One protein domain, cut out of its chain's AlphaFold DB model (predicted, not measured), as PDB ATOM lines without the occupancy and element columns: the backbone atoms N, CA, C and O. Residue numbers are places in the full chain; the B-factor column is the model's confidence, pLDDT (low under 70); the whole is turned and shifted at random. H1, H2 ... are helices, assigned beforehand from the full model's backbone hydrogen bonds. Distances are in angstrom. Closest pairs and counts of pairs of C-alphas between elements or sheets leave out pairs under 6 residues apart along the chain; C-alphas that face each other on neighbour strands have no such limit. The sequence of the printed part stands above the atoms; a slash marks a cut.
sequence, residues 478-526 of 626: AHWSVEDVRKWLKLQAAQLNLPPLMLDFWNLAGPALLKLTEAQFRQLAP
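Overview. This is residues 478 to 526 of the 626 residues of the protein "Putative DNA-binding protein D-ETS-4-like isoform X2" of Penaeus vannamei (UniProt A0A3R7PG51). One longer helix, H1, forms one side of this domain, and from its far end residues 496 to 509, with no named element, fold back to the short helix H2, which is near the earlier part of H1. H3 follows on the side away from H1, and no helix touches another. The printed part has 49 residues with three named helices, in the order H1, H2, H3, and no named strand; the class is all helix, with 25 residues in the named helices. The whole is compact, with a radius of gyration of the C-alphas of 10.5 A, and rounded, spanning 26 by 22 by 17 A.

Along the chain. H1 holds residues 482 to 495 and begins with C-alpha 482 at (200.277, 148.336, 167.281); it is 20.1 A from first to last C-alpha. H2 holds residues 510 to 513 and measures 4.9 A. H3 holds residues 518 to 524, measures 9.9 A and ends with C-alpha 524 at (205.037, 143.316, 154.176).

Arrangement. H1 and H2 are close but not clearly touching; their closest C-alphas, of Val 485 and Gly 510, are 6.4 A apart. H2 and H3 are only just apart, with their closest C-alphas at 8.3 A. H1 and H3 are apart. Every O i to N i+4 pair in H1 and H3 is within hydrogen-bond range; H2 is too short for such a pair, and its 1 pair of O i and N i+3 is within range.

Size, cuts and confidence. The two C-alphas farthest apart, of His 479 and Pro 499, are 27.1 A from each other. The printed part has no cut. H1 to H2 is a long link of 14 residues, and H2 to H3 is a tight link of 4. The mean pLDDT of the printed part is 94.3, and no printed residue is under 70.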
ATOM      1  N   ALA A 478     198.614 158.829 163.246       97.75
ATOM      2  CA  ALA A 478     199.862 159.193 163.926       97.75
ATOM      3  C   ALA A 478     199.836 158.805 165.424       97.75
ATOM      4  O   ALA A 478     200.886 158.683 166.050       97.75
ATOM      5  N   HIS A 479     198.654 158.524 165.982       98.12
ATOM      6  CA  HIS A 479     198.459 158.088 167.363       98.12
ATOM      7  C   HIS A 479     198.081 156.596 167.511       98.12
ATOM      8  O   HIS A 479     197.870 156.144 168.635       98.12
ATOM      9  N   TRP A 480     197.997 155.803 166.431       98.38
ATOM     10  CA  TRP A 480     197.633 154.375 166.529       98.38
ATOM     11  C   TRP A 480     198.724 153.531 167.200       98.38
ATOM     12  O   TRP A 480     199.874 153.492 166.748       98.38
ATOM     13  N   SER A 481     198.335 152.773 168.229       98.50
ATOM     14  CA  SER A 481     199.155 151.691 168.779       98.50
ATOM     15  C   SER A 481     199.271 150.516 167.796       98.50
ATOM     16  O   SER A 481     198.568 150.449 166.784       98.50
ATOM     17  N   VAL A 482     200.143 149.552 168.101       98.06
ATOM     18  CA  VAL A 482     200.277 148.336 167.281       98.06
ATOM     19  C   VAL A 482     198.996 147.493 167.343       98.06
ATOM     20  O   VAL A 482     198.564 146.927 166.339       98.06
ATOM     21  N   GLU A 483     198.323 147.456 168.496       98.00
ATOM     22  CA  GLU A 483     196.995 146.856 168.635       98.00
ATOM     23  C   GLU A 483     195.969 147.536 167.719       98.00
ATOM     24  O   GLU A 483     195.174 146.837 167.093       98.00
ATOM     25  N   ASP A 484     196.004 148.864 167.593       98.25
ATOM     26  CA  ASP A 484     195.058 149.626 166.768       98.25
ATOM     27  C   ASP A 484     195.269 149.392 165.268       98.25
ATOM     28  O   ASP A 484     194.301 149.129 164.552       98.25
ATOM     29  N   VAL A 485     196.527 149.357 164.811       97.69
ATOM     30  CA  VAL A 485     196.879 148.939 163.441       97.69
ATOM     31  C   VAL A 485     196.358 147.521 163.167       97.69
ATOM     32  O   VAL A 485     195.702 147.288 162.149       97.69
ATOM     33  N   ARG A 486     196.552 146.574 164.101       96.88
ATOM     34  CA  ARG A 486     196.021 145.204 163.973       96.88
ATOM     35  C   ARG A 486     194.480 145.152 163.991       96.88
ATOM     36  O   ARG A 486     193.918 144.307 163.295       96.88
ATOM     37  N   LYS A 487     193.774 146.016 164.739       97.56
ATOM     38  CA  LYS A 487     192.294 146.126 164.696       97.56
ATOM     39  C   LYS A 487     191.814 146.627 163.331       97.56
ATOM     40  O   LYS A 487     190.914 146.025 162.749       97.56
ATOM     41  N   TRP A 488     192.419 147.700 162.818       97.00
ATOM     42  CA  TRP A 488     192.049 148.294 161.534       97.00
ATOM     43  C   TRP A 488     192.290 147.319 160.373       97.00
ATOM     44  O   TRP A 488     191.371 147.062 159.596       97.00
ATOM     45  N   LEU A 489     193.458 146.666 160.324       96.12
ATOM     46  CA  LEU A 489     193.759 145.638 159.318       96.12
ATOM     47  C   LEU A 489     192.807 144.432 159.389       96.12
ATOM     48  O   LEU A 489     192.414 143.914 158.346       96.12
ATOM     49  N   LYS A 490     192.377 144.003 160.588       96.19
ATOM     50  CA  LYS A 490     191.330 142.970 160.734       96.19
ATOM     51  C   LYS A 490     189.996 143.407 160.128       96.19
ATOM     52  O   LYS A 490     189.348 142.593 159.474       96.19
ATOM     53  N   LEU A 491     189.588 144.661 160.332       95.75
ATOM     54  CA  LEU A 491     188.351 145.183 159.749       95.75
ATOM     55  C   LEU A 491     188.443 145.257 158.221       95.75
ATOM     56  O   LEU A 491     187.527 144.792 157.551       95.75
ATOM     57  N   GLN A 492     189.551 145.770 157.674       95.31
ATOM     58  CA  GLN A 492     189.771 145.817 156.222       95.31
ATOM     59  C   GLN A 492     189.790 144.410 155.605       95.31
ATOM     60  O   GLN A 492     189.149 144.175 154.582       95.31
ATOM     61  N   ALA A 493     190.438 143.443 156.264       94.06
ATOM     62  CA  ALA A 493     190.424 142.047 155.831       94.06
ATOM     63  C   ALA A 493     189.002 141.458 155.789       94.06
ATOM     64  O   ALA A 493     188.641 140.808 154.811       94.06
ATOM     65  N   ALA A 494     188.179 141.729 156.807       95.19
ATOM     66  CA  ALA A 494     186.789 141.281 156.843       95.19
ATOM     67  C   ALA A 494     185.909 141.977 155.786       95.19
ATOM     68  O   ALA A 494     185.111 141.313 155.130       95.19
ATOM     69  N   GLN A 495     186.070 143.290 155.586       93.00
ATOM     70  CA  GLN A 495     185.307 144.070 154.600       93.00
ATOM     71  C   GLN A 495     185.586 143.629 153.156       93.00
ATOM     72  O   GLN A 495     184.659 143.536 152.356       93.00
ATOM     73  N   LEU A 496     186.842 143.298 152.844       92.69
ATOM     74  CA  LEU A 496     187.288 142.858 151.517       92.69
ATOM     75  C   LEU A 496     187.261 141.323 151.335       92.69
ATOM     76  O   LEU A 496     187.761 140.817 150.332       92.69
ATOM     77  N   ASN A 497     186.697 140.570 152.292       94.00
ATOM     78  CA  ASN A 497     186.656 139.095 152.311       94.00
ATOM     79  C   ASN A 497     188.033 138.426 152.089       94.00
ATOM     80  O   ASN A 497     188.145 137.359 151.481       94.00
ATOM     81  N   LEU A 498     189.096 139.065 152.578       88.81
ATOM     82  CA  LEU A 498     190.467 138.591 152.436       88.81
ATOM     83  C   LEU A 498     190.730 137.390 153.365       88.81
ATOM     84  O   LEU A 498     190.167 137.326 154.463       88.81
ATOM     85  N   PRO A 499     191.623 136.454 152.981       89.38
ATOM     86  CA  PRO A 499     192.095 135.410 153.886       89.38
ATOM     87  C   PRO A 499     192.641 136.014 155.192       89.38
ATOM     88  O   PRO A 499     193.200 137.115 155.148       89.38
ATOM     89  N   PRO A 500     192.537 135.315 156.343       85.50
ATOM     90  CA  PRO A 500     193.040 135.815 157.621       85.50
ATOM     91  C   PRO A 500     194.501 136.263 157.515       85.50
ATOM     92  O   PRO A 500     195.408 135.442 157.368       85.50
ATOM     93  N   LEU A 501     194.720 137.581 157.556       82.81
ATOM     94  CA  LEU A 501     196.051 138.158 157.406       82.81
ATOM     95  C   LEU A 501     196.966 137.654 158.524       82.81
ATOM     96  O   LEU A 501     196.567 137.597 159.690       82.81
ATOM     97  N   MET A 502     198.220 137.358 158.179       87.56
ATOM     98  CA  MET A 502     199.274 137.089 159.158       87.56
ATOM     99  C   MET A 502     199.685 138.408 159.827       87.56
ATOM    100  O   MET A 502     200.670 139.050 159.468       87.56
ATOM    101  N   LEU A 503     198.851 138.835 160.776       90.50
ATOM    102  CA  LEU A 503     198.929 140.101 161.513       90.50
ATOM    103  C   LEU A 503     200.220 140.251 162.327       90.50
ATOM    104  O   LEU A 503     200.571 141.366 162.703       90.50
ATOM    105  N   ASP A 504     200.936 139.154 162.560       90.56
ATOM    106  CA  ASP A 504     202.228 139.127 163.248       90.56
ATOM    107  C   ASP A 504     203.330 139.838 162.439       90.56
ATOM    108  O   ASP A 504     204.231 140.437 163.021       90.56
ATOM    109  N   PHE A 505     203.224 139.869 161.100       92.00
ATOM    110  CA  PHE A 505     204.089 140.701 160.249       92.00
ATOM    111  C   PHE A 505     203.741 142.195 160.330       92.00
ATOM    112  O   PHE A 505     204.592 143.048 160.087       92.00
ATOM    113  N   TRP A 506     202.511 142.527 160.729       95.06
ATOM    114  CA  TRP A 506     202.009 143.896 160.871       95.06
ATOM    115  C   TRP A 506     202.202 144.437 162.292       95.06
ATOM    116  O   TRP A 506     201.378 145.186 162.817       95.06
ATOM    117  N   ASN A 507     203.319 144.074 162.926       96.38
ATOM    118  CA  ASN A 507     203.692 144.526 164.264       96.38
ATOM    119  C   ASN A 507     204.308 145.944 164.247       96.38
ATOM    120  O   ASN A 507     205.379 146.187 164.802       96.38
ATOM    121  N   LEU A 508     203.630 146.875 163.568       97.38
ATOM    122  CA  LEU A 508     204.025 148.267 163.362       97.38
ATOM    123  C   LEU A 508     203.035 149.213 164.050       97.38
ATOM    124  O   LEU A 508     201.828 148.998 163.997       97.38
ATOM    125  N   ALA A 509     203.540 150.282 164.667       98.25
ATOM    126  CA  ALA A 509     202.706 151.377 165.162       98.25
ATOM    127  C   ALA A 509     202.303 152.319 164.016       98.25
ATOM    128  O   ALA A 509     202.961 152.365 162.972       98.25
ATOM    129  N   GLY A 510     201.266 153.125 164.225       97.50
ATOM    130  CA  GLY A 510     200.740 154.058 163.229       97.50
ATOM    131  C   GLY A 510     201.774 155.006 162.589       97.50
ATOM    132  O   GLY A 510     201.851 155.055 161.361       97.50
ATOM    133  N   PRO A 511     202.677 155.657 163.353       98.06
ATOM    134  CA  PRO A 511     203.788 156.446 162.800       98.06
ATOM    135  C   PRO A 511     204.792 155.679 161.933       98.06
ATOM    136  O   PRO A 511     205.557 156.308 161.204       98.06
ATOM    137  N   ALA A 512     204.847 154.348 162.037       97.88
ATOM    138  CA  ALA A 512     205.639 153.505 161.147       97.88
ATOM    139  C   ALA A 512     204.827 153.112 159.904       97.88
ATOM    140  O   ALA A 512     205.363 153.172 158.802       97.88
ATOM    141  N   LEU A 513     203.532 152.809 160.065       96.94
ATOM    142  CA  LEU A 513     202.594 152.557 158.964       96.94
ATOM    143  C   LEU A 513     202.537 153.750 157.991       96.94
ATOM    144  O   LEU A 513     202.713 153.566 156.792       96.94
ATOM    145  N   LEU A 514     202.407 154.978 158.510       96.94
ATOM    146  CA  LEU A 514     202.412 156.227 157.727       96.94
ATOM    147  C   LEU A 514     203.755 156.540 157.036       96.94
ATOM    148  O   LEU A 514     203.809 157.428 156.190       96.94
ATOM    149  N   LYS A 515     204.841 155.844 157.399       97.56
ATOM    150  CA  LYS A 515     206.168 155.968 156.767       97.56
ATOM    151  C   LYS A 515     206.452 154.862 155.750       97.56
ATOM    152  O   LYS A 515     207.498 154.907 155.105       97.56
ATOM    153  N   LEU A 516     205.567 153.872 155.604       96.50
ATOM    154  CA  LEU A 516     205.700 152.868 154.555       96.50
ATOM    155  C   LEU A 516     205.371 153.496 153.201       96.50
ATOM    156  O   LEU A 516     204.278 154.011 152.984       96.50
ATOM    157  N   THR A 517     206.294 153.373 152.255       96.81
ATOM    158  CA  THR A 517     205.953 153.499 150.836       96.81
ATOM    159  C   THR A 517     205.067 152.328 150.409       96.81
ATOM    160  O   THR A 517     205.151 151.233 150.971       96.81
ATOM    161  N   GLU A 518     204.270 152.514 149.356       92.38
ATOM    162  CA  GLU A 518     203.428 151.450 148.795       92.38
ATOM    163  C   GLU A 518     204.240 150.181 148.453       92.38
ATOM    164  O   GLU A 518     203.802 149.059 148.699       92.38
ATOM    165  N   ALA A 519     205.475 150.347 147.963       94.75
ATOM    166  CA  ALA A 519     206.388 149.243 147.683       94.75
ATOM    167  C   ALA A 519     206.756 148.434 148.944       94.75
ATOM    168  O   ALA A 519     206.811 147.207 148.882       94.75
ATOM    169  N   GLN A 520     206.963 149.092 150.089       95.44
ATOM    170  CA  GLN A 520     207.219 148.424 151.372       95.44
ATOM    171  C   GLN A 520     205.945 147.784 151.937       95.44
ATOM    172  O   GLN A 520     205.999 146.659 152.427       95.44
ATOM    173  N   PHE A 521     204.788 148.440 151.810       94.06
ATOM    174  CA  PHE A 521     203.494 147.865 152.191       94.06
ATOM    175  C   PHE A 521     203.213 146.565 151.413       94.06
ATOM    176  O   PHE A 521     202.892 145.538 152.008       94.06
ATOM    177  N   ARG A 522     203.448 146.568 150.092       91.19
ATOM    178  CA  ARG A 522     203.357 145.387 149.211       91.19
ATOM    179  C   ARG A 522     204.397 144.292 149.515       91.19
ATOM    180  O   ARG A 522     204.169 143.150 149.135       91.19
ATOM    181  N   GLN A 523     205.521 144.616 150.164       92.38
ATOM    182  CA  GLN A 523     206.530 143.641 150.620       92.38
ATOM    183  C   GLN A 523     206.203 143.035 151.996       92.38
ATOM    184  O   GLN A 523     206.595 141.902 152.265       92.38
ATOM    185  N   LEU A 524     205.505 143.779 152.862       91.19
ATOM    186  CA  LEU A 524     205.037 143.316 154.176       91.19
ATOM    187  C   LEU A 524     203.718 142.537 154.091       91.19
ATOM    188  O   LEU A 524     203.472 141.638 154.896       91.19
ATOM    189  N   ALA A 525     202.880 142.844 153.098       87.81
ATOM    190  CA  ALA A 525     201.767 141.990 152.714       87.81
ATOM    191  C   ALA A 525     202.310 140.602 152.320       87.81
ATOM    192  O   ALA A 525     203.141 140.523 151.411       87.81
ATOM    193  N   PRO A 526     201.860 139.500 152.956       80.44
ATOM    194  CA  PRO A 526     202.293 138.164 152.570       80.44
ATOM    195  C   PRO A 526     202.036 137.946 151.072       80.44
ATOM    196  O   PRO A 526     200.899 138.152 150.632       80.44
TER     197      PRO A 526